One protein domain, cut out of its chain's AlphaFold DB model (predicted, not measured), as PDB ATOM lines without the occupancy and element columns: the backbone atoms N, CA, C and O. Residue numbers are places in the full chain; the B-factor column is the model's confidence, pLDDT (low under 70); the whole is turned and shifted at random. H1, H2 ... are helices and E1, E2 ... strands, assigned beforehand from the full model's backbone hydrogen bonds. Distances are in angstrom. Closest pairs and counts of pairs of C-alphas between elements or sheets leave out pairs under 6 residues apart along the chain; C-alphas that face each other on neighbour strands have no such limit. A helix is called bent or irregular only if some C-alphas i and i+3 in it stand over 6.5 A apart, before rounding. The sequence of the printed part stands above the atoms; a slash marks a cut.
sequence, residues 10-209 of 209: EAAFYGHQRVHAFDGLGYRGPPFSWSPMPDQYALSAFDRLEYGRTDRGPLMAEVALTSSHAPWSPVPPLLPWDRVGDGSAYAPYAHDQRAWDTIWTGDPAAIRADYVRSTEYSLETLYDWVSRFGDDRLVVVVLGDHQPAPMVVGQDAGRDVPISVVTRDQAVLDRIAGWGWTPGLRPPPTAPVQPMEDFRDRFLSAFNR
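Overview. This is residues 10 to 209 of the 209 residues of the protein "CDP-alcohol phosphatidyltransferase" of Pseudonocardia sp. Ae356_Ps1 (UniProt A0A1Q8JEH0). One long helix, H5, runs alongside a small ladder of two strands, E1 and E2, with long winding stretches of chain around them. H1 packs at a shallow angle on the second half of H5, with short H2 next to it and H3 just beyond H2; H4 and H6 are short turns near the beginning of H5, and H7 and H8 lie beyond the ladder, on its far side from H5. The printed part has 200 residues, with eight named helices and two named strands in the order H1, H2, H3, H4, H5, E1, H6, E2, H7, H8; the sheet, in the order E1, E2, is antiparallel. The class is mostly helix, though under half of the residues are in named elements. The whole is compact, with a radius of gyration of the C-alphas of 18.1 A and spans of 51 by 46 by 33 A.

Arrangement. The sheet joins E1, residues 139 to 143, to E2, residues 163 to 167, antiparallel at 164 degrees between their directions. The C-alphas of Val 141 and Val 165 face each other at 4.7 A, and N 140 to O 166, 2.9 A, and N 142 to O 164, 2.8 A, are within hydrogen-bond range. H5, residues 108 to 133, and E1 are near each other, with 5 pairs of C-alphas within 10 A. H1, residues 39 to 51, touches H5 with its residues 39 to 43 alone; the closest C-alphas are those of Gln 40 and Thr 125, 5.8 A apart. These two helices run the same way at a shallow tilt of 26 degrees. H2, residues 81 to 84, touches H1, the closest C-alphas being those of Tyr 41 and Val 84 at 6.3 A. H3, residues 88 to 93, is close to H2 but not clearly touching, with the closest C-alphas, Arg 83 and Ala 89, 6.9 A apart. H6, residues 150 to 153, touches residues 108 to 115 of H5; the closest C-alphas are those of Arg 112 and Val 152, 5.2 A apart. H4, residues 102 to 105, is close to H5 but not clearly touching, with the closest C-alphas, Ile 103 and Ile 111, at 6.5 A. H7, residues 170 to 179, comes closest to E2 at the C-alphas of Thr 167 and Leu 173, 7.7 A apart. H8, residues 196 to 207, is close to H7 but not clearly touching, with the closest C-alphas, Arg 175 and Ala 206, at 6.3 A; they run opposite ways at a steep tilt of 43 degrees. Among the pairs that are apart are H5 and H8, and H1 and E1. In H5 and H8 every O i to N i+4 pair is within hydrogen-bond range; H1 has 8 of 9, H7 4 of 6, and H3 0 of 2 but 2 of 3 O i to N i+3 pairs, while H2, H4 and H6 are too short for an i+4 pair.

Along the chain. H5 is 37.4 A long, from C-alpha 108 at (-6.258, -19.122, 16.467) to C-alpha 133 at (-26.807, -15.906, 47.576). E1 measures 13.0 A and E2 13.5 A. H1 begins at C-alpha 39, (-24.776, -15.396, 32.602), and is 15.4 A long; H8, 16.9 A, ends at C-alpha 207, (-29.131, -39.334, 47.374). H7 is 15.0 A and H3 10.4 A. H3 is irregular, with C-alphas 89 and 92 7.3 A apart; H7 is too, with C-alphas 175 and 178 7.5 A apart; H1 is only just so, with C-alphas 48 and 51 6.8 A apart.

Size, cuts and confidence. The C-alphas farthest apart, those of Thr 105 and Arg 209, are 52.4 A from each other. The printed part has no cut. The links H1 to H2, 29 residues, and H7 to H8, 16 residues, are long; residues 10 to 38 also hold no named element. Residues 53 to 58 stand free. The mean pLDDT of the printed part is 94.2, and residue 209, the chain's last, is under 70.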
ATOM      1  N   GLU A  10     -41.262 -30.831  25.340       92.44
ATOM      2  CA  GLU A  10     -40.584 -31.974  25.953       92.44
ATOM      3  C   GLU A  10     -40.232 -31.728  27.427       92.44
ATOM      4  O   GLU A  10     -40.098 -32.686  28.185       92.44
ATOM      5  N   ALA A  11     -40.171 -30.474  27.890       92.12
ATOM      6  CA  ALA A  11     -39.982 -30.171  29.307       92.12
ATOM      7  C   ALA A  11     -41.050 -30.832  30.205       92.12
ATOM      8  O   ALA A  11     -40.755 -31.236  31.332       92.12
ATOM      9  N   ALA A  12     -42.278 -30.993  29.696       92.00
ATOM     10  CA  ALA A  12     -43.352 -31.678  30.409       92.00
ATOM     11  C   ALA A  12     -43.069 -33.177  30.586       92.00
ATOM     12  O   ALA A  12     -43.383 -33.739  31.633       92.00
ATOM     13  N   PHE A  13     -42.433 -33.816  29.597       94.75
ATOM     14  CA  PHE A  13     -42.013 -35.215  29.697       94.75
ATOM     15  C   PHE A  13     -40.987 -35.413  30.823       94.75
ATOM     16  O   PHE A  13     -41.072 -36.391  31.563       94.75
ATOM     17  N   TYR A  14     -40.073 -34.456  31.007       92.25
ATOM     18  CA  TYR A  14     -39.076 -34.470  32.085       92.25
ATOM     19  C   TYR A  14     -39.604 -33.960  33.438       92.25
ATOM     20  O   TYR A  14     -38.867 -33.938  34.421       92.25
ATOM     21  N   GLY A  15     -40.881 -33.577  33.518       94.25
ATOM     22  CA  GLY A  15     -41.524 -33.184  34.769       94.25
ATOM     23  C   GLY A  15     -41.146 -31.792  35.280       94.25
ATOM     24  O   GLY A  15     -41.340 -31.523  36.466       94.25
ATOM     25  N   HIS A  16     -40.637 -30.894  34.426       94.06
ATOM     26  CA  HIS A  16     -40.406 -29.503  34.822       94.06
ATOM     27  C   HIS A  16     -41.728 -28.834  35.215       94.06
ATOM     28  O   HIS A  16     -42.655 -28.741  34.413       94.06
ATOM     29  N   GLN A  17     -41.812 -28.315  36.444       93.25
ATOM     30  CA  GLN A  17     -42.994 -27.571  36.897       93.25
ATOM     31  C   GLN A  17     -43.032 -26.151  36.325       93.25
ATOM     32  O   GLN A  17     -44.104 -25.557  36.211       93.25
ATOM     33  N   ARG A  18     -41.860 -25.586  36.006       93.12
ATOM     34  CA  ARG A  18     -41.689 -24.250  35.430       93.12
ATOM     35  C   ARG A  18     -40.516 -24.249  34.460       93.12
ATOM     36  O   ARG A  18     -39.476 -24.837  34.747       93.12
ATOM     37  N   VAL A  19     -40.682 -23.544  33.344       94.88
ATOM     38  CA  VAL A  19     -39.626 -23.296  32.360       94.88
ATOM     39  C   VAL A  19     -39.570 -21.799  32.100       94.88
ATOM     40  O   VAL A  19     -40.509 -21.221  31.564       94.88
ATOM     41  N   HIS A  20     -38.452 -21.180  32.473       95.94
ATOM     42  CA  HIS A  20     -38.135 -19.804  32.094       95.94
ATOM     43  C   HIS A  20     -37.222 -19.846  30.868       95.94
ATOM     44  O   HIS A  20     -36.003 -20.022  30.993       95.94
ATOM     45  N   ALA A  21     -37.833 -19.794  29.684       95.00
ATOM     46  CA  ALA A  21     -37.147 -19.695  28.396       95.00
ATOM     47  C   ALA A  21     -36.689 -18.247  28.129       95.00
ATOM     48  O   ALA A  21     -36.845 -17.380  28.991       95.00
ATOM     49  N   PHE A  22     -36.090 -17.991  26.963       94.62
ATOM     50  CA  PHE A  22     -35.529 -16.683  26.600       94.62
ATOM     51  C   PHE A  22     -36.464 -15.499  26.921       94.62
ATOM     52  O   PHE A  22     -36.055 -14.539  27.576       94.62
ATOM     53  N   ASP A  23     -37.723 -15.589  26.501       91.88
ATOM     54  CA  ASP A  23     -38.761 -14.571  26.674       91.88
ATOM     55  C   ASP A  23     -39.214 -14.411  28.136       91.88
ATOM     56  O   ASP A  23     -39.421 -13.291  28.612       91.88
ATOM     57  N   GLY A  24     -39.301 -15.517  28.877       94.00
ATOM     58  CA  GLY A  24     -39.700 -15.546  30.286       94.00
ATOM     59  C   GLY A  24     -38.673 -14.949  31.255       94.00
ATOM     60  O   GLY A  24     -39.027 -14.589  32.378       94.00
ATOM     61  N   LEU A  25     -37.410 -14.801  30.842       96.94
ATOM     62  CA  LEU A  25     -36.346 -14.261  31.699       96.94
ATOM     63  C   LEU A  25     -36.365 -12.728  31.800       96.94
ATOM     64  O   LEU A  25     -35.779 -12.176  32.732       96.94
ATOM     65  N   GLY A  26     -37.046 -12.029  30.884       97.00
ATOM     66  CA  GLY A  26     -37.271 -10.579  30.953       97.00
ATOM     67  C   GLY A  26     -36.053  -9.698  30.650       97.00
ATOM     68  O   GLY A  26     -36.042  -8.537  31.056       97.00
ATOM     69  N   TYR A  27     -35.031 -10.236  29.976       98.12
ATOM     70  CA  TYR A  27     -33.833  -9.485  29.591       98.12
ATOM     71  C   TYR A  27     -34.157  -8.406  28.547       98.12
ATOM     72  O   TYR A  27     -34.879  -8.658  27.584       98.12
ATOM     73  N   ARG A  28     -33.608  -7.204  28.733       98.00
ATOM     74  CA  ARG A  28     -33.802  -6.031  27.860       98.00
ATOM     75  C   ARG A  28     -32.496  -5.420  27.353       98.00
ATOM     76  O   ARG A  28     -32.526  -4.393  26.677       98.00
ATOM     77  N   GLY A  29     -31.357  -6.016  27.695       97.50
ATOM     78  CA  GLY A  29     -30.070  -5.633  27.124       97.50
ATOM     79  C   GLY A  29     -29.854  -6.221  25.725       97.50
ATOM     80  O   GLY A  29     -30.653  -7.032  25.251       97.50
ATOM     81  N   PRO A  30     -28.767  -5.832  25.045       96.81
ATOM     82  CA  PRO A  30     -28.349  -6.491  23.812       96.81
ATOM     83  C   PRO A  30     -27.766  -7.890  24.082       96.81
ATOM     84  O   PRO A  30     -27.270  -8.146  25.185       96.81
ATOM     85  N   PRO A  31     -27.777  -8.784  23.082       95.81
ATOM     86  CA  PRO A  31     -27.079 -10.061  23.172       95.81
ATOM     87  C   PRO A  31     -25.557  -9.860  23.176       95.81
ATOM     88  O   PRO A  31     -25.053  -8.827  22.725       95.81
ATOM     89  N   PHE A  32     -24.834 -10.882  23.629       95.62
ATOM     90  CA  PHE A  32     -23.381 -10.999  23.503       95.62
ATOM     91  C   PHE A  32     -23.079 -12.108  22.494       95.62
ATOM     92  O   PHE A  32     -22.952 -13.288  22.831       95.62
ATOM     93  N   SER A  33     -23.025 -11.713  21.222       90.75
ATOM     94  CA  SER A  33     -22.895 -12.606  20.073       90.75
ATOM     95  C   SER A  33     -24.013 -13.650  20.025       90.75
ATOM     96  O   SER A  33     -25.171 -13.283  19.835       90.75
ATOM     97  N   TRP A  34     -23.712 -14.944  20.172       92.94
ATOM     98  CA  TRP A  34     -24.757 -15.974  20.173       92.94
ATOM     99  C   TRP A  34     -25.592 -15.961  21.458       92.94
ATOM    100  O   TRP A  34     -26.773 -16.300  21.430       92.94
ATOM    101  N   SER A  35     -24.992 -15.570  22.585       95.00
ATOM    102  CA  SER A  35     -25.663 -15.584  23.878       95.00
ATOM    103  C   SER A  35     -26.735 -14.487  23.940       95.00
ATOM    104  O   SER A  35     -26.409 -13.305  23.785       95.00
ATOM    105  N   PRO A  36     -28.012 -14.830  24.206       96.12
ATOM    106  CA  PRO A  36     -29.074 -13.830  24.255       96.12
ATOM    107  C   PRO A  36     -28.966 -12.871  25.444       96.12
ATOM    108  O   PRO A  36     -29.562 -11.799  25.406       96.12
ATOM    109  N   MET A  37     -28.242 -13.259  26.498       97.75
ATOM    110  CA  MET A  37     -28.042 -12.476  27.718       97.75
ATOM    111  C   MET A  37     -26.807 -12.963  28.491       97.75
ATOM    112  O   MET A  37     -26.548 -14.166  28.501       97.75
ATOM    113  N   PRO A  38     -26.094 -12.085  29.215       98.31
ATOM    114  CA  PRO A  38     -24.994 -12.488  30.087       98.31
ATOM    115  C   PRO A  38     -25.428 -13.483  31.173       98.31
ATOM    116  O   PRO A  38     -26.518 -13.367  31.737       98.31
ATOM    117  N   ASP A  39     -24.530 -14.392  31.553       98.69
ATOM    118  CA  ASP A  39     -24.776 -15.396  32.602       98.69
ATOM    119  C   ASP A  39     -25.146 -14.747  33.942       98.69
ATOM    120  O   ASP A  39     -26.002 -15.254  34.666       98.69
ATOM    121  N   GLN A  40     -24.577 -13.574  34.239       98.69
ATOM    122  CA  GLN A  40     -24.902 -12.807  35.438       98.69
ATOM    123  C   GLN A  40     -26.369 -12.365  35.454       98.69
ATOM    124  O   GLN A  40     -27.029 -12.447  36.491       98.69
ATOM    125  N   TYR A  41     -26.915 -11.960  34.303       98.69
ATOM    126  CA  TYR A  41     -28.341 -11.672  34.198       98.69
ATOM    127  C   TYR A  41     -29.175 -12.946  34.364       98.69
ATOM    128  O   TYR A  41     -30.153 -12.935  35.108       98.69
ATOM    129  N   ALA A  42     -28.788 -14.049  33.715       98.38
ATOM    130  CA  ALA A  42     -29.509 -15.317  33.830       98.38
ATOM    131  C   ALA A  42     -29.590 -15.802  35.291       98.38
ATOM    132  O   ALA A  42     -30.663 -16.202  35.748       98.38
ATOM    133  N   LEU A  43     -28.493 -15.693  36.047       98.50
ATOM    134  CA  LEU A  43     -28.439 -16.033  37.471       98.50
ATOM    135  C   LEU A  43     -29.201 -15.031  38.353       98.50
ATOM    136  O   LEU A  43     -29.874 -15.440  39.297       98.50
ATOM    137  N   SER A  44     -29.188 -13.735  38.020       98.19
ATOM    138  CA  SER A  44     -30.029 -12.730  38.693       98.19
ATOM    139  C   SER A  44     -31.523 -12.998  38.476       98.19
ATOM    140  O   SER A  44     -32.330 -12.880  39.398       98.19
ATOM    141  N   ALA A  45     -31.909 -13.392  37.261       98.19
ATOM    142  CA  ALA A  45     -33.276 -13.780  36.948       98.19
ATOM    143  C   ALA A  45     -33.670 -15.071  37.675       98.19
ATOM    144  O   ALA A  45     -34.768 -15.134  38.217       98.19
ATOM    145  N   PHE A  46     -32.783 -16.068  37.740       97.75
ATOM    146  CA  PHE A  46     -33.007 -17.290  38.514       97.75
ATOM    147  C   PHE A  46     -33.244 -17.001  40.003       97.75
ATOM    148  O   PHE A  46     -34.200 -17.523  40.580       97.75
ATOM    149  N   ASP A  47     -32.429 -16.126  40.597       96.06
ATOM    150  CA  ASP A  47     -32.599 -15.680  41.979       96.06
ATOM    151  C   ASP A  47     -33.968 -15.020  42.193       96.06
ATOM    152  O   ASP A  47     -34.765 -15.466  43.015       96.06
ATOM    153  N   ARG A  48     -34.305 -14.037  41.354       96.12
ATOM    154  CA  ARG A  48     -35.578 -13.310  41.424       96.12
ATOM    155  C   ARG A  48     -36.809 -14.200  41.209       96.12
ATOM    156  O   ARG A  48     -37.839 -13.979  41.843       96.12
ATOM    157  N   LEU A  49     -36.746 -15.130  40.257       96.38
ATOM    158  CA  LEU A  49     -37.911 -15.891  39.791       96.38
ATOM    159  C   LEU A  49     -38.141 -17.179  40.586       96.38
ATOM    160  O   LEU A  49     -39.293 -17.594  40.717       96.38
ATOM    161  N   GLU A  50     -37.083 -17.811  41.106       96.00
ATOM    162  CA  GLU A  50     -37.176 -19.125  41.754       96.00
ATOM    163  C   GLU A  50     -36.358 -19.238  43.048       96.00
ATOM    164  O   GLU A  50     -36.942 -19.541  44.088       96.00
ATOM    165  N   TYR A  51     -35.036 -19.029  43.027       96.19
ATOM    166  CA  TYR A  51     -34.182 -19.373  44.177       96.19
ATOM    167  C   TYR A  51     -34.420 -18.481  45.406       96.19
ATOM    168  O   TYR A  51     -34.607 -19.007  46.501       96.19
ATOM    169  N   GLY A  52     -34.518 -17.163  45.221       94.38
ATOM    170  CA  GLY A  52     -34.730 -16.180  46.288       94.38
ATOM    171  C   GLY A  52     -36.173 -16.095  46.803       94.38
ATOM    172  O   GLY A  52     -36.473 -15.304  47.699       94.38
ATOM    173  N   ARG A  53     -37.097 -16.897  46.261       94.19
ATOM    174  CA  ARG A  53     -38.491 -16.934  46.722       94.19
ATOM    175  C   ARG A  53     -38.618 -17.694  48.039       94.19
ATOM    176  O   ARG A  53     -38.189 -18.838  48.157       94.19
ATOM    177  N   THR A  54     -39.310 -17.092  49.002       90.06
ATOM    178  CA  THR A  54     -39.581 -17.701  50.315       90.06
ATOM    179  C   THR A  54     -40.874 -18.515  50.349       90.06
ATOM    180  O   THR A  54     -41.100 -19.283  51.278       90.06
ATOM    181  N   ASP A  55     -41.749 -18.351  49.357       91.62
ATOM    182  CA  ASP A  55     -43.084 -18.951  49.283       91.62
ATOM    183  C   ASP A  55     -43.092 -20.281  48.505       91.62
ATOM    184  O   ASP A  55     -43.968 -20.534  47.675       91.62
ATOM    185  N   ARG A  56     -42.093 -21.142  48.737       88.25
ATOM    186  CA  ARG A  56     -41.932 -22.397  47.987       88.25
ATOM    187  C   ARG A  56     -41.271 -23.529  48.778       88.25
ATOM    188  O   ARG A  56     -40.586 -23.302  49.768       88.25
ATOM    189  N   GLY A  57     -41.491 -24.761  48.309       90.19
ATOM    190  CA  GLY A  57     -40.838 -25.976  48.819       90.19
ATOM    191  C   GLY A  57     -39.392 -26.159  48.313       90.19
ATOM    192  O   GLY A  57     -38.818 -25.215  47.779       90.19
ATOM    193  N   PRO A  58     -38.795 -27.361  48.448       93.00
ATOM    194  CA  PRO A  58     -37.444 -27.679  47.951       93.00
ATOM    195  C   PRO A  58     -37.261 -27.450  46.439       93.00
ATOM    196  O   PRO A  58     -38.222 -27.575  45.680       93.00
ATOM    197  N   LEU A  59     -36.048 -27.065  45.994       95.31
ATOM    198  CA  LEU A  59     -35.726 -26.784  44.575       95.31
ATOM    199  C   LEU A  59     -34.835 -27.855  43.990       95.31
ATOM    200  O   LEU A  59     -33.784 -28.138  44.550       95.31
ATOM    201  N   MET A  60     -35.200 -28.309  42.802       95.25
ATOM    202  CA  MET A  60     -34.249 -28.795  41.819       95.25
ATOM    203  C   MET A  60     -34.361 -27.855  40.622       95.25
ATOM    204  O   MET A  60     -35.465 -27.637  40.123       95.25
ATOM    205  N   ALA A  61     -33.252 -27.256  40.206       96.50
ATOM    206  CA  ALA A  61     -33.221 -26.333  39.081       96.50
ATOM    207  C   ALA A  61     -32.056 -26.668  38.157       96.50
ATOM    208  O   ALA A  61     -30.960 -26.986  38.611       96.50
ATOM    209  N   GLU A  62     -32.313 -26.544  36.861       96.38
ATOM    210  CA  GLU A  62     -31.299 -26.564  35.818       96.38
ATOM    211  C   GLU A  62     -31.174 -25.150  35.250       96.38
ATOM    212  O   GLU A  62     -32.165 -24.532  34.844       96.38
ATOM    213  N   VAL A  63     -29.950 -24.623  35.239       97.56
ATOM    214  CA  VAL A  63     -29.644 -23.299  34.697       97.56
ATOM    215  C   VAL A  63     -28.568 -23.458  33.632       97.56
ATOM    216  O   VAL A  63     -27.386 -23.560  33.941       97.56
ATOM    217  N   ALA A  64     -28.984 -23.473  32.366       96.62
ATOM    218  CA  ALA A  64     -28.056 -23.473  31.241       96.62
ATOM    219  C   ALA A  64     -27.391 -22.092  31.103       96.62
ATOM    220  O   ALA A  64     -28.065 -21.106  30.800       96.62
ATOM    221  N   LEU A  65     -26.084 -22.014  31.338       97.62
ATOM    222  CA  LEU A  65     -25.287 -20.815  31.075       97.62
ATOM    223  C   LEU A  65     -24.911 -20.755  29.588       97.62
ATOM    224  O   LEU A  65     -24.836 -21.784  28.924       97.62
ATOM    225  N   THR A  66     -24.733 -19.553  29.039       97.25
ATOM    226  CA  THR A  66     -24.556 -19.369  27.584       97.25
ATOM    227  C   THR A  66     -23.423 -18.424  27.195       97.25
ATOM    228  O   THR A  66     -23.081 -18.360  26.016       97.25
ATOM    229  N   SER A  67     -22.820 -17.695  28.139       97.31
ATOM    230  CA  SER A  67     -21.813 -16.668  27.813       97.31
ATOM    231  C   SER A  67     -20.493 -17.251  27.301       97.31
ATOM    232  O   SER A  67     -19.772 -16.576  26.572       97.31
ATOM    233  N   SER A  68     -20.202 -18.516  27.618       95.94
ATOM    234  CA  SER A  68     -19.049 -19.267  27.103       95.94
ATOM    235  C   SER A  68     -19.320 -19.980  25.772       95.94
ATOM    236  O   SER A  68     -18.534 -20.835  25.354       95.94
ATOM    237  N   HIS A  69     -20.423 -19.667  25.087       95.12
ATOM    238  CA  HIS A  69     -20.701 -20.206  23.760       95.12
ATOM    239  C   HIS A  69     -19.956 -19.417  22.670       95.12
ATOM    240  O   HIS A  69     -19.731 -18.207  22.775       95.12
ATOM    241  N   ALA A  70     -19.595 -20.098  21.580       93.50
ATOM    242  CA  ALA A  70     -18.982 -19.460  20.419       93.50
ATOM    243  C   ALA A  70     -19.861 -18.305  19.898       93.50
ATOM    244  O   ALA A  70     -21.091 -18.398  19.978       93.50
ATOM    245  N   PRO A  71     -19.276 -17.220  19.357       93.62
ATOM    246  CA  PRO A  71     -17.856 -16.976  19.076       93.62
ATOM    247  C   PRO A  71     -17.040 -16.390  20.251       93.62
ATOM    248  O   PRO A  71     -15.955 -15.861  20.017       93.62
ATOM    249  N   TRP A  72     -17.528 -16.477  21.498       93.69
ATOM    250  CA  TRP A  72     -16.809 -16.103  22.736       93.69
ATOM    251  C   TRP A  72     -16.412 -14.625  22.893       93.69
ATOM    252  O   TRP A  72     -15.680 -14.277  23.817       93.69
ATOM    253  N   SER A  73     -16.861 -13.741  21.999       92.44
ATOM    254  CA  SER A  73     -16.489 -12.325  22.011       92.44
ATOM    255  C   SER A  73     -17.605 -11.445  21.441       92.44
ATOM    256  O   SER A  73     -18.150 -11.818  20.397       92.44
ATOM    257  N   PRO A  74     -17.930 -10.291  22.061       94.56
ATOM    258  CA  PRO A  74     -17.342  -9.756  23.290       94.56
ATOM    259  C   PRO A  74     -17.731 -10.573  24.526       94.56
ATOM    260  O   PRO A  74     -18.778 -11.216  24.561       94.56
ATOM    261  N   VAL A  75     -16.887 -10.510  25.555       95.75
ATOM    262  CA  VAL A  75     -17.205 -11.037  26.886       95.75
ATOM    263  C   VAL A  75     -17.816  -9.894  27.707       95.75
ATOM    264  O   VAL A  75     -17.197  -8.827  27.781       95.75
ATOM    265  N   PRO A  76     -19.013 -10.060  28.296       97.00
ATOM    266  CA  PRO A  76     -19.602  -9.042  29.163       97.00
ATOM    267  C   PRO A  76     -18.729  -8.796  30.407       97.00
ATOM    268  O   PRO A  76     -18.088  -9.722  30.901       97.00
ATOM    269  N   PRO A  77     -18.703  -7.572  30.961       97.31
ATOM    270  CA  PRO A  77     -18.096  -7.346  32.265       97.31
ATOM    271  C   PRO A  77     -18.982  -7.912  33.380       97.31
ATOM    272  O   PRO A  77     -20.210  -7.905  33.270       97.31
ATOM    273  N   LEU A  78     -18.374  -8.302  34.500       97.69
ATOM    274  CA  LEU A  78     -19.118  -8.533  35.735       97.69
ATOM    275  C   LEU A  78     -19.519  -7.176  36.334       97.69
ATOM    276  O   LEU A  78     -18.668  -6.366  36.709       97.69
ATOM    277  N   LEU A  79     -20.818  -6.899  36.391       98.31
ATOM    278  CA  LEU A  79     -21.356  -5.676  36.987       98.31
ATOM    279  C   LEU A  79     -21.594  -5.876  38.493       98.31
ATOM    280  O   LEU A  79     -21.750  -7.008  38.951       98.31
ATOM    281  N   PRO A  80     -21.706  -4.802  39.292       97.38
ATOM    282  CA  PRO A  80     -22.346  -4.908  40.600       97.38
ATOM    283  C   PRO A  80     -23.762  -5.499  40.457       97.38
ATOM    284  O   PRO A  80     -24.509  -5.100  39.563       97.38
ATOM    285  N   TRP A  81     -24.147  -6.453  41.313       96.81
ATOM    286  CA  TRP A  81     -25.425  -7.179  41.175       96.81
ATOM    287  C   TRP A  81     -26.661  -6.273  41.211       96.81
ATOM    288  O   TRP A  81     -27.629  -6.515  40.496       96.81
ATOM    289  N   ASP A  82     -26.615  -5.191  41.985       95.88
ATOM    290  CA  ASP A  82     -27.661  -4.164  42.056       95.88
ATOM    291  C   ASP A  82     -27.767  -3.314  40.775       95.88
ATOM    292  O   ASP A  82     -28.767  -2.630  40.554       95.88
ATOM    293  N   ARG A  83     -26.759  -3.376  39.898       97.56
ATOM    294  CA  ARG A  83     -26.721  -2.702  38.593       97.56
ATOM    295  C   ARG A  83     -27.158  -3.592  37.433       97.56
ATOM    296  O   ARG A  83     -27.353  -3.061  36.343       97.56
ATOM    297  N   VAL A  84     -27.340  -4.898  37.649       98.19
ATOM    298  CA  VAL A  84     -27.779  -5.843  36.605       98.19
ATOM    299  C   VAL A  84     -29.170  -5.468  36.087       98.19
ATOM    300  O   VAL A  84     -29.374  -5.394  34.876       98.19
ATOM    301  N   GLY A  85     -30.113  -5.162  36.988       97.38
ATOM    302  CA  GLY A  85     -31.447  -4.662  36.639       97.38
ATOM    303  C   GLY A  85     -32.187  -5.554  35.635       97.38
ATOM    304  O   GLY A  85     -32.269  -6.767  35.809       97.38
ATOM    305  N   ASP A  86     -32.724  -4.944  34.575       97.88
ATOM    306  CA  ASP A  86     -33.333  -5.640  33.430       97.88
ATOM    307  C   ASP A  86     -32.318  -5.992  32.323       97.88
ATOM    308  O   ASP A  86     -32.696  -6.427  31.238       97.88
ATOM    309  N   GLY A  87     -31.022  -5.798  32.577       98.25
ATOM    310  CA  GLY A  87     -29.946  -6.063  31.629       98.25
ATOM    311  C   GLY A  87     -29.604  -4.904  30.693       98.25
ATOM    312  O   GLY A  87     -28.583  -4.957  30.010       98.25
ATOM    313  N   SER A  88     -30.378  -3.815  30.680       98.25
ATOM    314  CA  SER A  88     -30.068  -2.634  29.853       98.25
ATOM    315  C   SER A  88     -28.703  -2.002  30.170       98.25
ATOM    316  O   SER A  88     -28.072  -1.412  29.292       98.25
ATOM    317  N   ALA A  89     -28.191  -2.192  31.392       98.19
ATOM    318  CA  ALA A  89     -26.867  -1.732  31.813       98.19
ATOM    319  C   ALA A  89     -25.707  -2.351  31.010       98.19
ATOM    320  O   ALA A  89     -24.620  -1.774  30.978       98.19
ATOM    321  N   TYR A  90     -25.926  -3.480  30.328       98.25
ATOM    322  CA  TYR A  90     -24.909  -4.100  29.481       98.25
ATOM    323  C   TYR A  90     -24.736  -3.425  28.116       98.25
ATOM    324  O   TYR A  90     -23.755  -3.701  27.425       98.25
ATOM    325  N   ALA A  91     -25.651  -2.530  27.720       97.62
ATOM    326  CA  ALA A  91     -25.660  -1.933  26.385       97.62
ATOM    327  C   ALA A  91     -24.323  -1.311  25.937       97.62
ATOM    328  O   ALA A  91     -23.920  -1.559  24.799       97.62
ATOM    329  N   PRO A  92     -23.579  -0.580  26.793       97.25
ATOM    330  CA  PRO A  92     -22.292  -0.007  26.404       97.25
ATOM    331  C   PRO A  92     -21.199  -1.041  26.097       97.25
ATOM    332  O   PRO A  92     -20.215  -0.687  25.456       97.25
ATOM    333  N   TYR A  93     -21.340  -2.294  26.538       96.94
ATOM    334  CA  TYR A  93     -20.293  -3.321  26.459       96.94
ATOM    335  C   TYR A  93     -20.494  -4.333  25.328       96.94
ATOM    336  O   TYR A  93     -19.592  -5.110  25.040       96.94
ATOM    337  N   ALA A  94     -21.654  -4.328  24.673       95.44
ATOM    338  CA  ALA A  94     -21.988  -5.287  23.620       95.44
ATOM    339  C   ALA A  94     -21.539  -4.839  22.213       95.44
ATOM    340  O   ALA A  94     -22.167  -5.198  21.213       95.44
ATOM    341  N   HIS A  95     -20.486  -4.023  22.136       91.44
ATOM    342  CA  HIS A  95     -19.855  -3.611  20.884       91.44
ATOM    343  C   HIS A  95     -18.846  -4.670  20.403       91.44
ATOM    344  O   HIS A  95     -18.535  -5.611  21.126       91.44
ATOM    345  N   ASP A  96     -18.365  -4.540  19.166       88.12
ATOM    346  CA  ASP A  96     -17.357  -5.432  18.565       88.12
ATOM    347  C   ASP A  96     -17.737  -6.925  18.550       88.12
ATOM    348  O   ASP A  96     -16.883  -7.812  18.643       88.12
ATOM    349  N   GLN A  97     -19.035  -7.214  18.394       90.19
ATOM    350  CA  GLN A  97     -19.535  -8.581  18.223       90.19
ATOM    351  C   GLN A  97     -18.915  -9.228  16.997       90.19
ATOM    352  O   GLN A  97     -19.042  -8.735  15.873       90.19
ATOM    353  N   ARG A  98     -18.237 -10.352  17.221       87.19
ATOM    354  CA  ARG A  98     -17.644 -11.109  16.130       87.19
ATOM    355  C   ARG A  98     -18.708 -11.921  15.416       87.19
ATOM    356  O   ARG A  98     -19.581 -12.525  16.035       87.19
ATOM    357  N   ALA A  99     -18.595 -11.973  14.095       87.69
ATOM    358  CA  ALA A  99     -19.397 -12.878  13.295       87.69
ATOM    359  C   ALA A  99     -19.008 -14.338  13.584       87.69
ATOM    360  O   ALA A  99     -17.876 -14.646  13.965       87.69
ATOM    361  N   TRP A 100     -19.962 -15.249  13.411       88.25
ATOM    362  CA  TRP A 100     -19.778 -16.667  13.721       88.25
ATOM    363  C   TRP A 100     -18.638 -17.318  12.924       88.25
ATOM    364  O   TRP A 100     -17.917 -18.164  13.440       88.25
ATOM    365  N   ASP A 101     -18.442 -16.910  11.672       88.88
ATOM    366  CA  ASP A 101     -17.396 -17.410  10.772       88.88
ATOM    367  C   ASP A 101     -15.966 -17.087  11.238       88.88
ATOM    368  O   ASP A 101     -15.014 -17.774  10.848       88.88
ATOM    369  N   THR A 102     -15.802 -16.099  12.122       86.12
ATOM    370  CA  THR A 102     -14.500 -15.744  12.701       86.12
ATOM    371  C   THR A 102     -13.881 -16.878  13.514       86.12
ATOM    372  O   THR A 102     -12.661 -16.920  13.627       86.12
ATOM    373  N   ILE A 103     -14.668 -17.846  14.003       88.62
ATOM    374  CA  ILE A 103     -14.121 -19.018  14.705       88.62
ATOM    375  C   ILE A 103     -13.273 -19.915  13.790       88.62
ATOM    376  O   ILE A 103     -12.460 -20.686  14.291       88.62
ATOM    377  N   TRP A 104     -13.467 -19.832  12.468       87.31
ATOM    378  CA  TRP A 104     -12.742 -20.625  11.463       87.31
ATOM    379  C   TRP A 104     -11.699 -19.807  10.701       87.31
ATOM    380  O   TRP A 104     -10.730 -20.363  10.195       87.31
ATOM    381  N   THR A 105     -11.928 -18.501  10.576       89.19
ATOM    382  CA  THR A 105     -11.131 -17.601   9.727       89.19
ATOM    383  C   THR A 105     -10.220 -16.666  10.519       89.19
ATOM    384  O   THR A 105      -9.298 -16.085   9.947       89.19
ATOM    385  N   GLY A 106     -10.471 -16.503  11.820       86.94
ATOM    386  CA  GLY A 106      -9.706 -15.629  12.698       86.94
ATOM    387  C   GLY A 106      -8.367 -16.220  13.137       86.94
ATOM    388  O   GLY A 106      -8.064 -17.390  12.914       86.94
ATOM    389  N   ASP A 107      -7.571 -15.389  13.812       90.75
ATOM    390  CA  ASP A 107      -6.322 -15.817  14.440       90.75
ATOM    391  C   ASP A 107      -6.599 -16.855  15.552       90.75
ATOM    392  O   ASP A 107      -7.286 -16.530  16.531       90.75
ATOM    393  N   PRO A 108      -6.054 -18.085  15.459       91.19
ATOM    394  CA  PRO A 108      -6.258 -19.122  16.467       91.19
ATOM    395  C   PRO A 108      -5.850 -18.706  17.884       91.19
ATOM    396  O   PRO A 108      -6.484 -19.138  18.849       91.19
ATOM    397  N   ALA A 109      -4.813 -17.873  18.038       92.88
ATOM    398  CA  ALA A 109      -4.389 -17.406  19.357       92.88
ATOM    399  C   ALA A 109      -5.437 -16.471  19.980       92.88
ATOM    400  O   ALA A 109      -5.809 -16.656  21.141       92.88
ATOM    401  N   ALA A 110      -5.974 -15.533  19.196       92.38
ATOM    402  CA  ALA A 110      -7.068 -14.666  19.621       92.38
ATOM    403  C   ALA A 110      -8.344 -15.457  19.965       92.38
ATOM    404  O   ALA A 110      -8.948 -15.216  21.005       92.38
ATOM    405  N   ILE A 111      -8.728 -16.443  19.147       93.62
ATOM    406  CA  ILE A 111      -9.918 -17.281  19.394       93.62
ATOM    407  C   ILE A 111      -9.782 -18.063  20.708       93.62
ATOM    408  O   ILE A 111     -10.714 -18.097  21.512       93.62
ATOM    409  N   ARG A 112      -8.611 -18.659  20.966       94.69
ATOM    410  CA  ARG A 112      -8.333 -19.352  22.236       94.69
ATOM    411  C   ARG A 112      -8.394 -18.407  23.427       94.69
ATOM    412  O   ARG A 112      -8.960 -18.767  24.454       94.69
ATOM    413  N   ALA A 113      -7.830 -17.207  23.291       94.94
ATOM    414  CA  ALA A 113      -7.881 -16.205  24.346       94.94
ATOM    415  C   ALA A 113      -9.324 -15.774  24.650       94.94
ATOM    416  O   ALA A 113      -9.660 -15.566  25.811       94.94
ATOM    417  N   ASP A 114     -10.179 -15.645  23.635       94.50
ATOM    418  CA  ASP A 114     -11.590 -15.290  23.813       94.50
ATOM    419  C   ASP A 114     -12.361 -16.406  24.523       94.50
ATOM    420  O   ASP A 114     -13.066 -16.139  25.496       94.50
ATOM    421  N   TYR A 115     -12.148 -17.664  24.119       95.69
ATOM    422  CA  TYR A 115     -12.710 -18.824  24.812       95.69
ATOM    423  C   TYR A 115     -12.336 -18.837  26.301       95.69
ATOM    424  O   TYR A 115     -13.223 -18.950  27.152       95.69
ATOM    425  N   VAL A 116     -11.047 -18.663  26.625       96.06
ATOM    426  CA  VAL A 116     -10.573 -18.622  28.017       96.06
ATOM    427  C   VAL A 116     -11.268 -17.505  28.793       96.06
ATOM    428  O   VAL A 116     -11.866 -17.793  29.825       96.06
ATOM    429  N   ARG A 117     -11.294 -16.272  28.269       97.06
ATOM    430  CA  ARG A 117     -11.944 -15.138  28.955       97.06
ATOM    431  C   ARG A 117     -13.442 -15.348  29.161       97.06
ATOM    432  O   ARG A 117     -13.969 -14.993  30.208       97.06
ATOM    433  N   SER A 118     -14.136 -15.930  28.182       97.44
ATOM    434  CA  SER A 118     -15.568 -16.228  28.315       97.44
ATOM    435  C   SER A 118     -15.839 -17.301  29.377       97.44
ATOM    436  O   SER A 118     -16.793 -17.185  30.140       97.44
ATOM    437  N   THR A 119     -14.958 -18.301  29.483       97.00
ATOM    438  CA  THR A 119     -15.043 -19.368  30.489       97.00
ATOM    439  C   THR A 119     -14.728 -18.831  31.884       97.00
ATOM    440  O   THR A 119     -15.436 -19.149  32.838       97.00
ATOM    441  N   GLU A 120     -13.701 -17.985  32.004       97.19
ATOM    442  CA  GLU A 120     -13.376 -17.261  33.238       97.19
ATOM    443  C   GLU A 120     -14.569 -16.426  33.707       97.19
ATOM    444  O   GLU A 120     -14.985 -16.580  34.849       97.19
ATOM    445  N   TYR A 121     -15.185 -15.640  32.818       98.38
ATOM    446  CA  TYR A 121     -16.383 -14.862  33.139       98.38
ATOM    447  C   TYR A 121     -17.541 -15.739  33.643       98.38
ATOM    448  O   TYR A 121     -18.139 -15.428  34.676       98.38
ATOM    449  N   SER A 122     -17.869 -16.837  32.951       97.88
ATOM    450  CA  SER A 122     -18.965 -17.729  33.358       97.88
ATOM    451  C   SER A 122     -18.711 -18.356  34.736       97.88
ATOM    452  O   SER A 122     -19.612 -18.385  35.579       97.88
ATOM    453  N   LEU A 123     -17.482 -18.817  34.997       96.88
ATOM    454  CA  LEU A 123     -17.102 -19.408  36.284       96.88
ATOM    455  C   LEU A 123     -17.036 -18.371  37.409       96.88
ATOM    456  O   LEU A 123     -17.511 -18.647  38.510       96.88
ATOM    457  N   GLU A 124     -16.486 -17.183  37.148       97.75
ATOM    458  CA  GLU A 124     -16.431 -16.079  38.112       97.75
ATOM    459  C   GLU A 124     -17.840 -15.619  38.491       97.75
ATOM    460  O   GLU A 124     -18.149 -15.479  39.673       97.75
ATOM    461  N   THR A 125     -18.728 -15.480  37.505       98.38
ATOM    462  CA  THR A 125     -20.133 -15.131  37.732       98.38
ATOM    463  C   THR A 125     -20.829 -16.160  38.621       98.38
ATOM    464  O   THR A 125     -21.512 -15.792  39.581       98.38
ATOM    465  N   LEU A 126     -20.666 -17.453  38.320       97.56
ATOM    466  CA  LEU A 126     -21.254 -18.529  39.115       97.56
ATOM    467  C   LEU A 126     -20.698 -18.534  40.542       97.56
ATOM    468  O   LEU A 126     -21.464 -18.641  41.499       97.56
ATOM    469  N   TYR A 127     -19.380 -18.400  40.694       95.69
ATOM    470  CA  TYR A 127     -18.729 -18.345  41.998       95.69
ATOM    471  C   TYR A 127     -19.220 -17.159  42.834       95.69
ATOM    472  O   TYR A 127     -19.535 -17.330  44.014       95.69
ATOM    473  N   ASP A 128     -19.319 -15.972  42.235       97.62
ATOM    474  CA  ASP A 128     -19.798 -14.771  42.919       97.62
ATOM    475  C   ASP A 128     -21.283 -14.909  43.298       97.62
ATOM    476  O   ASP A 128     -21.664 -14.554  44.414       97.62
ATOM    477  N   TRP A 129     -22.112 -15.521  42.441       98.06
ATOM    478  CA  TRP A 129     -23.509 -15.830  42.769       98.06
ATOM    479  C   TRP A 129     -23.621 -16.798  43.955       98.06
ATOM    480  O   TRP A 129     -24.299 -16.487  44.936       98.06
ATOM    481  N   VAL A 130     -22.908 -17.933  43.917       97.19
ATOM    482  CA  VAL A 130     -22.903 -18.920  45.014       97.19
ATOM    483  C   VAL A 130     -22.409 -18.283  46.312       97.19
ATOM    484  O   VAL A 130     -22.988 -18.513  47.371       97.19
ATOM    485  N   SER A 131     -21.366 -17.456  46.242       95.50
ATOM    486  CA  SER A 131     -20.778 -16.808  47.419       95.50
ATOM    487  C   SER A 131     -21.710 -15.782  48.065       95.50
ATOM    488  O   SER A 131     -21.643 -15.586  49.277       95.50
ATOM    489  N   ARG A 132     -22.562 -15.121  47.272       95.25
ATOM    490  CA  ARG A 132     -23.475 -14.068  47.741       95.25
ATOM    491  C   ARG A 132     -24.830 -14.587  48.187       95.25
ATOM    492  O   ARG A 132     -25.342 -14.118  49.198       95.25
ATOM    493  N   PHE A 133     -25.417 -15.488  47.408       94.19
ATOM    494  CA  PHE A 133     -26.807 -15.906  47.576       94.19
ATOM    495  C   PHE A 133     -26.934 -17.311  48.165       94.19
ATOM    496  O   PHE A 133     -27.985 -17.640  48.705       94.19
ATOM    497  N   GLY A 134     -25.878 -18.129  48.109       94.62
ATOM    498  CA  GLY A 134     -25.910 -19.495  48.618       94.62
ATOM    499  C   GLY A 134     -26.130 -19.586  50.129       94.62
ATOM    500  O   GLY A 134     -25.403 -18.969  50.908       94.62
ATOM    501  N   ASP A 135     -27.102 -20.406  50.536       93.06
ATOM    502  CA  ASP A 135     -27.326 -20.810  51.928       93.06
ATOM    503  C   ASP A 135     -26.569 -22.107  52.286       93.06
ATOM    504  O   ASP A 135     -25.951 -22.757  51.439       93.06
ATOM    505  N   ASP A 136     -26.623 -22.510  53.560       94.56
ATOM    506  CA  ASP A 136     -25.948 -23.723  54.054       94.56
ATOM    507  C   ASP A 136     -26.499 -25.031  53.458       94.56
ATOM    508  O   ASP A 136     -25.907 -26.091  53.647       94.56
ATOM    509  N   ARG A 137     -27.628 -24.975  52.741       93.56
ATOM    510  CA  ARG A 137     -28.296 -26.133  52.132       93.56
ATOM    511  C   ARG A 137     -28.146 -26.161  50.612       93.56
ATOM    512  O   ARG A 137     -28.629 -27.098  49.974       93.56
ATOM    513  N   LEU A 138     -27.524 -25.144  50.016       96.62
ATOM    514  CA  LEU A 138     -27.321 -25.074  48.580       96.62
ATOM    515  C   LEU A 138     -26.306 -26.133  48.144       96.62
ATOM    516  O   LEU A 138     -25.152 -26.129  48.571       96.62
ATOM    517  N   VAL A 139     -26.730 -26.988  47.214       97.19
ATOM    518  CA  VAL A 139     -25.862 -27.917  46.488       97.19
ATOM    519  C   VAL A 139     -25.893 -27.544  45.014       97.19
ATOM    520  O   VAL A 139     -26.958 -27.525  44.400       97.19
ATOM    521  N   VAL A 140     -24.725 -27.267  44.440       97.62
ATOM    522  CA  VAL A 140     -24.569 -26.954  43.016       97.62
ATOM    523  C   VAL A 140     -23.736 -28.041  42.355       97.62
ATOM    524  O   VAL A 140     -22.610 -28.303  42.774       97.62
ATOM    525  N   VAL A 141     -24.274 -28.649  41.299       96.75
ATOM    526  CA  VAL A 141     -23.489 -29.453  40.355       96.75
ATOM    527  C   VAL A 141     -23.094 -28.540  39.201       96.75
ATOM    528  O   VAL A 141     -23.954 -28.060  38.469       96.75
ATOM    529  N   VAL A 142     -21.798 -28.282  39.057       96.38
ATOM    530  CA  VAL A 142     -21.230 -27.505  37.948       96.38
ATOM    531  C   VAL A 142     -20.670 -28.489  36.937       96.38
ATOM    532  O   VAL A 142     -19.835 -29.313  37.302       96.38
ATOM    533  N   LEU A 143     -21.136 -28.427  35.695       95.19
ATOM    534  CA  LEU A 143     -20.817 -29.395  34.649       95.19
ATOM    535  C   LEU A 143     -20.685 -28.673  33.305       95.19
ATOM    536  O   LEU A 143     -21.566 -27.895  32.944       95.19
ATOM    537  N   GLY A 144     -19.607 -28.948  32.566       95.19
ATOM    538  CA  GLY A 144     -19.535 -28.595  31.146       95.19
ATOM    539  C   GLY A 144     -20.398 -29.545  30.313       95.19
ATOM    540  O   GLY A 144     -20.381 -30.747  30.547       95.19
ATOM    541  N   ASP A 145     -21.143 -29.033  29.342       94.62
ATOM    542  CA  ASP A 145     -21.958 -29.849  28.437       94.62
ATOM    543  C   ASP A 145     -21.113 -30.505  27.332       94.62
ATOM    544  O   ASP A 145     -21.338 -31.666  26.987       94.62
ATOM    545  N   HIS A 146     -20.108 -29.792  26.807       95.31
ATOM    546  CA  HIS A 146     -19.130 -30.323  25.855       95.31
ATOM    547  C   HIS A 146     -17.821 -29.501  25.791       95.31
ATOM    548  O   HIS A 146     -17.720 -28.386  26.297       95.31
ATOM    549  N   GLN A 147     -16.796 -30.052  25.124       94.38
ATOM    550  CA  GLN A 147     -15.558 -29.335  24.772       94.38
ATOM    551  C   GLN A 147     -15.805 -28.280  23.671       94.38
ATOM    552  O   GLN A 147     -16.683 -28.484  22.828       94.38
ATOM    553  N   PRO A 148     -15.048 -27.166  23.616       93.94
ATOM    554  CA  PRO A 148     -15.188 -26.168  22.555       93.94
ATOM    555  C   PRO A 148     -14.734 -26.714  21.192       93.94
ATOM    556  O   PRO A 148     -14.172 -27.802  21.077       93.94
ATOM    557  N   ALA A 149     -14.949 -25.925  20.136       90.19
ATOM    558  CA  ALA A 149     -14.593 -26.320  18.776       90.19
ATOM    559  C   ALA A 149     -13.087 -26.650  18.620       90.19
ATOM    560  O   ALA A 149     -12.249 -26.035  19.289       90.19
ATOM    561  N   PRO A 150     -12.707 -27.526  17.666       89.81
ATOM    562  CA  PRO A 150     -11.317 -27.945  17.466       89.81
ATOM    563  C   PRO A 150     -10.286 -26.830  17.226       89.81
ATOM    564  O   PRO A 150      -9.103 -27.051  17.473       89.81
ATOM    565  N   MET A 151     -10.665 -25.619  16.789       88.38
ATOM    566  CA  MET A 151      -9.693 -24.504  16.715       88.38
ATOM    567  C   MET A 151      -9.166 -24.113  18.099       88.38
ATOM    568  O   MET A 151      -8.032 -23.643  18.222       88.38
ATOM    569  N   VAL A 152      -9.963 -24.333  19.146       92.62
ATOM    570  CA  VAL A 152      -9.573 -24.056  20.524       92.62
ATOM    571  C   VAL A 152      -8.713 -25.194  21.070       92.62
ATOM    572  O   VAL A 152      -7.579 -24.949  21.477       92.62
ATOM    573  N   VAL A 153      -9.226 -26.427  21.035       91.56
ATOM    574  CA  VAL A 153      -8.646 -27.581  21.752       91.56
ATOM    575  C   VAL A 153      -7.790 -28.517  20.894       91.56
ATOM    576  O   VAL A 153      -7.087 -29.366  21.432       91.56
ATOM    577  N   GLY A 154      -7.777 -28.334  19.573       91.00
ATOM    578  CA  GLY A 154      -7.116 -29.226  18.619       91.00
ATOM    579  C   GLY A 154      -8.045 -30.319  18.078       91.00
ATOM    580  O   GLY A 154      -9.112 -30.577  18.627       91.00
ATOM    581  N   GLN A 155      -7.641 -30.950  16.971       88.69
ATOM    582  CA  GLN A 155      -8.434 -31.992  16.291       88.69
ATOM    583  C   GLN A 155      -8.494 -33.307  17.078       88.69
ATOM    584  O   GLN A 155      -9.479 -34.032  16.982       88.69
ATOM    585  N   ASP A 156      -7.465 -33.582  17.880       91.25
ATOM    586  CA  ASP A 156      -7.320 -34.828  18.639       91.25
ATOM    587  C   ASP A 156      -7.759 -34.682  20.106       91.25
ATOM    588  O   ASP A 156      -7.435 -35.522  20.947       91.25
ATOM    589  N   ALA A 157      -8.463 -33.596  20.444       90.06
ATOM    590  CA  ALA A 157      -8.973 -33.382  21.790       90.06
ATOM    591  C   ALA A 157      -9.995 -34.463  22.174       90.06
ATOM    592  O   ALA A 157     -10.814 -34.900  21.360       90.06
ATOM    593  N   GLY A 158      -9.957 -34.877  23.443       91.38
ATOM    594  CA  GLY A 158     -10.954 -35.773  24.021       91.38
ATOM    595  C   GLY A 158     -12.337 -35.123  24.144       91.38
ATOM    596  O   GLY A 158     -12.592 -34.026  23.650       91.38
ATOM    597  N   ARG A 159     -13.249 -35.811  24.836       92.50
ATOM    598  CA  ARG A 159     -14.616 -35.323  25.112       92.50
ATOM    599  C   ARG A 159     -14.847 -35.017  26.590       92.50
ATOM    600  O   ARG A 159     -15.977 -34.771  26.997       92.50
ATOM    601  N   ASP A 160     -13.781 -35.063  27.375       93.88
ATOM    602  CA  ASP A 160     -13.834 -34.962  28.826       93.88
ATOM    603  C   ASP A 160     -14.216 -33.542  29.219       93.88
ATOM    604  O   ASP A 160     -13.665 -32.591  28.681       93.88
ATOM    605  N   VAL A 161     -15.128 -33.374  30.165       94.81
ATOM    606  CA  VAL A 161     -15.567 -32.068  30.674       94.81
ATOM    607  C   VAL A 161     -15.443 -32.060  32.195       94.81
ATOM    608  O   VAL A 161     -15.618 -33.105  32.826       94.81
ATOM    609  N   PRO A 162     -15.110 -30.918  32.821       94.62
ATOM    610  CA  PRO A 162     -15.054 -30.849  34.271       94.62
ATOM    611  C   PRO A 162     -16.461 -30.970  34.865       94.62
ATOM    612  O   PRO A 162     -17.421 -30.381  34.361       94.62
ATOM    613  N   ILE A 163     -16.546 -31.695  35.977       95.88
ATOM    614  CA  ILE A 163     -17.707 -31.738  36.861       95.88
ATOM    615  C   ILE A 163     -17.258 -31.434  38.292       95.88
ATOM    616  O   ILE A 163     -16.171 -31.831  38.716       95.88
ATOM    617  N   SER A 164     -18.062 -30.692  39.044       95.56
ATOM    618  CA  SER A 164     -17.801 -30.368  40.447       95.56
ATOM    619  C   SER A 164     -19.100 -30.296  41.239       95.56
ATOM    620  O   SER A 164     -20.117 -29.837  40.730       95.56
ATOM    621  N   VAL A 165     -19.052 -30.718  42.504       96.62
ATOM    622  CA  VAL A 165     -20.112 -30.466  43.488       96.62
ATOM    623  C   VAL A 165     -19.625 -29.373  44.433       96.62
ATOM    624  O   VAL A 165     -18.574 -29.513  45.056       96.62
ATOM    625  N   VAL A 166     -20.385 -28.286  44.527       96.81
ATOM    626  CA  VAL A 166     -20.107 -27.132  45.388       96.81
ATOM    627  C   VAL A 166     -21.227 -27.021  46.416       96.81
ATOM    628  O   VAL A 166     -22.396 -26.909  46.053       96.81
ATOM    629  N   THR A 167     -20.880 -27.088  47.700       97.00
ATOM    630  CA  THR A 167     -21.837 -27.027  48.813       97.00
ATOM    631  C   THR A 167     -21.127 -26.670  50.120       97.00
ATOM    632  O   THR A 167     -19.926 -26.918  50.260       97.00
ATOM    633  N   ARG A 168     -21.866 -26.095  51.078       96.38
ATOM    634  CA  ARG A 168     -21.439 -25.971  52.486       96.38
ATOM    635  C   ARG A 168     -21.828 -27.188  53.328       96.38
ATOM    636  O   ARG A 168     -21.305 -27.355  54.427       96.38
ATOM    637  N   ASP A 169     -22.722 -28.032  52.822       96.69
ATOM    638  CA  ASP A 169     -23.206 -29.216  53.519       96.69
ATOM    639  C   ASP A 169     -22.161 -30.339  53.472       96.69
ATOM    640  O   ASP A 169     -21.977 -31.026  52.461       96.69
ATOM    641  N   GLN A 170     -21.477 -30.542  54.597       96.31
ATOM    642  CA  GLN A 170     -20.467 -31.586  54.729       96.31
ATOM    643  C   GLN A 170     -21.056 -32.995  54.551       96.31
ATOM    644  O   GLN A 170     -20.367 -33.868  54.030       96.31
ATOM    645  N   ALA A 171     -22.329 -33.223  54.893       96.31
ATOM    646  CA  ALA A 171     -22.950 -34.537  54.729       96.31
ATOM    647  C   ALA A 171     -23.073 -34.926  53.247       96.31
ATOM    648  O   ALA A 171     -22.931 -36.101  52.897       96.31
ATOM    649  N   VAL A 172     -23.276 -33.944  52.359       96.50
ATOM    650  CA  VAL A 172     -23.266 -34.155  50.903       96.50
ATOM    651  C   VAL A 172     -21.871 -34.563  50.431       96.50
ATOM    652  O   VAL A 172     -21.743 -35.530  49.679       96.50
ATOM    653  N   LEU A 173     -20.828 -33.870  50.898       96.12
ATOM    654  CA  LEU A 173     -19.438 -34.181  50.545       96.12
ATOM    655  C   LEU A 173     -19.015 -35.564  51.058       96.12
ATOM    656  O   LEU A 173     -18.431 -36.348  50.309       96.12
ATOM    657  N   ASP A 174     -19.379 -35.907  52.293       96.19
ATOM    658  CA  ASP A 174     -19.091 -37.209  52.897       96.19
ATOM    659  C   ASP A 174     -19.752 -38.349  52.112       96.19
ATOM    660  O   ASP A 174     -19.159 -39.413  51.910       96.19
ATOM    661  N   ARG A 175     -20.969 -38.124  51.597       96.06
ATOM    662  CA  ARG A 175     -21.709 -39.121  50.812       96.06
ATOM    663  C   ARG A 175     -21.028 -39.464  49.487       96.06
ATOM    664  O   ARG A 175     -21.164 -40.599  49.022       96.06
ATOM    665  N   ILE A 176     -20.299 -38.514  48.899       95.25
ATOM    666  CA  ILE A 176     -19.594 -38.678  47.619       95.25
ATOM    667  C   ILE A 176     -18.081 -38.887  47.775       95.25
ATOM    668  O   ILE A 176     -17.390 -39.084  46.778       95.25
ATOM    669  N   ALA A 177     -17.551 -38.915  49.003       94.62
ATOM    670  CA  ALA A 177     -16.112 -39.032  49.267       94.62
ATOM    671  C   ALA A 177     -15.462 -40.271  48.614       94.62
ATOM    672  O   ALA A 177     -14.292 -40.249  48.238       94.62
ATOM    673  N   GLY A 178     -16.232 -41.348  48.419       93.44
ATOM    674  CA  GLY A 178     -15.779 -42.569  47.746       93.44
ATOM    675  C   GLY A 178     -15.654 -42.475  46.218       93.44
ATOM    676  O   GLY A 178     -15.258 -43.454  45.592       93.44
ATOM    677  N   TRP A 179     -16.004 -41.347  45.589       93.81
ATOM    678  CA  TRP A 179     -15.978 -41.206  44.125       93.81
ATOM    679  C   TRP A 179     -14.578 -40.953  43.553       93.81
ATOM    680  O   TRP A 179     -14.399 -41.043  42.339       93.81
ATOM    681  N   GLY A 180     -13.586 -40.664  44.405       92.19
ATOM    682  CA  GLY A 180     -12.209 -40.385  43.979       92.19
ATOM    683  C   GLY A 180     -12.025 -38.999  43.353       92.19
ATOM    684  O   GLY A 180     -11.063 -38.777  42.622       92.19
ATOM    685  N   TRP A 181     -12.956 -38.079  43.608       94.19
ATOM    686  CA  TRP A 181     -12.843 -36.683  43.194       94.19
ATOM    687  C   TRP A 181     -11.894 -35.917  44.113       94.19
ATOM    688  O   TRP A 181     -11.666 -36.286  45.264       94.19
ATOM    689  N   THR A 182     -11.343 -34.828  43.592       94.44
ATOM    690  CA  THR A 182     -10.374 -33.984  44.294       94.44
ATOM    691  C   THR A 182     -10.976 -32.620  44.619       94.44
ATOM    692  O   THR A 182     -11.772 -32.128  43.820       94.44
ATOM    693  N   PRO A 183     -10.582 -31.968  45.728       94.00
ATOM    694  CA  PRO A 183     -11.098 -30.648  46.075       94.00
ATOM    695  C   PRO A 183     -10.785 -29.574  45.021       94.00
ATOM    696  O   PRO A 183      -9.663 -29.498  44.518       94.00
ATOM    697  N   GLY A 184     -11.755 -28.691  44.769       91.38
ATOM    698  CA  GLY A 184     -11.622 -27.523  43.892       91.38
ATOM    699  C   GLY A 184     -12.293 -27.683  42.524       91.38
ATOM    700  O   GLY A 184     -12.778 -28.750  42.172       91.38
ATOM    701  N   LEU A 185     -12.312 -26.592  41.751       89.50
ATOM    702  CA  LEU A 185     -12.966 -26.516  40.432       89.50
ATOM    703  C   LEU A 185     -12.052 -26.911  39.263       89.50
ATOM    704  O   LEU A 185     -12.482 -26.930  38.112       89.50
ATOM    705  N   ARG A 186     -10.774 -27.190  39.539       91.00
ATOM    706  CA  ARG A 186      -9.781 -27.586  38.539       91.00
ATOM    707  C   ARG A 186      -9.363 -29.034  38.794       91.00
ATOM    708  O   ARG A 186      -8.475 -29.252  39.621       91.00
ATOM    709  N   PRO A 187      -9.962 -30.011  38.093       92.06
ATOM    710  CA  PRO A 187      -9.528 -31.396  38.185       92.06
ATOM    711  C   PRO A 187      -8.041 -31.527  37.813       92.06
ATOM    712  O   PRO A 187      -7.590 -30.883  36.857       92.06
ATOM    713  N   PRO A 188      -7.245 -32.329  38.542       93.12
ATOM    714  CA  PRO A 188      -5.888 -32.646  38.121       93.12
ATOM    715  C   PRO A 188      -5.915 -33.494  36.837       93.12
ATOM    716  O   PRO A 188      -6.893 -34.196  36.591       93.12
ATOM    717  N   PRO A 189      -4.819 -33.538  36.058       90.38
ATOM    718  CA  PRO A 189      -4.725 -34.405  34.876       90.38
ATOM    719  C   PRO A 189      -4.934 -35.901  35.160       90.38
ATOM    720  O   PRO A 189      -5.191 -36.674  34.247       90.38
ATOM    721  N   THR A 190      -4.796 -36.319  36.420       90.81
ATOM    722  CA  THR A 190      -5.005 -37.696  36.885       90.81
ATOM    723  C   THR A 190      -6.409 -37.938  37.443       90.81
ATOM    724  O   THR A 190      -6.637 -38.975  38.067       90.81
ATOM    725  N   ALA A 191      -7.327 -36.973  37.323       93.25
ATOM    726  CA  ALA A 191      -8.705 -37.145  37.764       93.25
ATOM    727  C   ALA A 191      -9.363 -38.318  37.014       93.25
ATOM    728  O   ALA A 191      -9.066 -38.538  35.837       93.25
ATOM    729  N   PRO A 192     -10.248 -39.085  37.670       92.56
ATOM    730  CA  PRO A 192     -10.953 -40.166  37.000       92.56
ATOM    731  C   PRO A 192     -11.860 -39.606  35.898       92.56
ATOM    732  O   PRO A 192     -12.634 -38.682  36.138       92.56
ATOM    733  N   VAL A 193     -11.798 -40.210  34.713       93.38
ATOM    734  CA  VAL A 193     -12.721 -39.937  33.605       93.38
ATOM    735  C   VAL A 193     -13.782 -41.025  33.588       93.38
ATOM    736  O   VAL A 193     -13.457 -42.213  33.648       93.38
ATOM    737  N   GLN A 194     -15.049 -40.618  33.539       91.56
ATOM    738  CA  GLN A 194     -16.189 -41.529  33.523       91.56
ATOM    739  C   GLN A 194     -17.240 -41.058  32.520       91.56
ATOM    740  O   GLN A 194     -17.403 -39.848  32.344       91.56
ATOM    741  N   PRO A 195     -17.965 -41.988  31.880       92.56
ATOM    742  CA  PRO A 195     -19.138 -41.645  31.091       92.56
ATOM    743  C   PRO A 195     -20.203 -40.921  31.931       92.56
ATOM    744  O   PRO A 195     -20.355 -41.175  33.128       92.56
ATOM    745  N   MET A 196     -20.970 -40.025  31.310       89.69
ATOM    746  CA  MET A 196     -21.985 -39.228  32.015       89.69
ATOM    747  C   MET A 196     -23.128 -40.081  32.588       89.69
ATOM    748  O   MET A 196     -23.722 -39.722  33.606       89.69
ATOM    749  N   GLU A 197     -23.426 -41.226  31.977       90.38
ATOM    750  CA  GLU A 197     -24.397 -42.191  32.490       90.38
ATOM    751  C   GLU A 197     -23.997 -42.768  33.856       90.38
ATOM    752  O   GLU A 197     -24.869 -42.967  34.707       90.38
ATOM    753  N   ASP A 198     -22.696 -42.933  34.121       92.19
ATOM    754  CA  ASP A 198     -22.203 -43.410  35.415       92.19
ATOM    755  C   ASP A 198     -22.429 -42.358  36.508       92.19
ATOM    756  O   ASP A 198     -22.733 -42.704  37.654       92.19
ATOM    757  N   PHE A 199     -22.326 -41.063  36.172       92.44
ATOM    758  CA  PHE A 199     -22.636 -39.985  37.112       92.44
ATOM    759  C   PHE A 199     -24.104 -40.028  37.544       92.44
ATOM    760  O   PHE A 199     -24.372 -39.959  38.744       92.44
ATOM    761  N   ARG A 200     -25.048 -40.199  36.603       90.88
ATOM    762  CA  ARG A 200     -26.485 -40.310  36.916       90.88
ATOM    763  C   ARG A 200     -26.732 -41.399  37.959       90.88
ATOM    764  O   ARG A 200     -27.361 -41.143  38.985       90.88
ATOM    765  N   ASP A 201     -26.220 -42.601  37.713       92.31
ATOM    766  CA  ASP A 201     -26.488 -43.755  38.571       92.31
ATOM    767  C   ASP A 201     -25.818 -43.613  39.943       92.31
ATOM    768  O   ASP A 201     -26.425 -43.938  40.970       92.31
ATOM    769  N   ARG A 202     -24.603 -43.050  39.995       92.62
ATOM    770  CA  ARG A 202     -23.905 -42.728  41.250       92.62
ATOM    771  C   ARG A 202     -24.633 -41.659  42.056       92.62
ATOM    772  O   ARG A 202     -24.814 -41.840  43.259       92.62
ATOM    773  N   PHE A 203     -25.068 -40.580  41.407       92.75
ATOM    774  CA  PHE A 203     -25.790 -39.479  42.039       92.75
ATOM    775  C   PHE A 203     -27.105 -39.968  42.651       92.75
ATOM    776  O   PHE A 203     -27.347 -39.773  43.843       92.75
ATOM    777  N   LEU A 204     -27.914 -40.705  41.883       92.00
ATOM    778  CA  LEU A 204     -29.154 -41.291  42.393       92.00
ATOM    779  C   LEU A 204     -28.875 -42.285  43.527       92.00
ATOM    780  O   LEU A 204     -29.521 -42.229  44.567       92.00
ATOM    781  N   SER A 205     -27.868 -43.149  43.401       92.62
ATOM    782  CA  SER A 205     -27.511 -44.098  44.469       92.62
ATOM    783  C   SER A 205     -27.044 -43.415  45.763       92.62
ATOM    784  O   SER A 205     -27.238 -43.949  46.862       92.62
ATOM    785  N   ALA A 206     -26.413 -42.245  45.654       93.56
ATOM    786  CA  ALA A 206     -25.971 -41.454  46.794       93.56
ATOM    787  C   ALA A 206     -27.153 -40.799  47.529       93.56
ATOM    788  O   ALA A 206     -27.202 -40.871  48.760       93.56
ATOM    789  N   PHE A 207     -28.122 -40.238  46.801       91.44
ATOM    790  CA  PHE A 207     -29.131 -39.334  47.374       91.44
ATOM    791  C   PHE A 207     -30.585 -39.845  47.339       91.44
ATOM    792  O   PHE A 207     -31.468 -39.177  47.863       91.44
ATOM    793  N   ASN A 208     -30.862 -41.027  46.779       84.56
ATOM    794  CA  ASN A 208     -32.209 -41.619  46.712       84.56
ATOM    795  C   ASN A 208     -32.586 -42.443  47.963       84.56
ATOM    796  O   ASN A 208     -33.072 -43.568  47.844       84.56
ATOM    797  N   ARG A 209     -32.290 -41.951  49.170       57.44
ATOM    798  CA  ARG A 209     -32.645 -42.636  50.424       57.44
ATOM    799  C   ARG A 209     -33.252 -41.686  51.433       57.44
ATOM    800  O   ARG A 209     -32.653 -40.608  51.626       57.44
TER     801      ARG A 209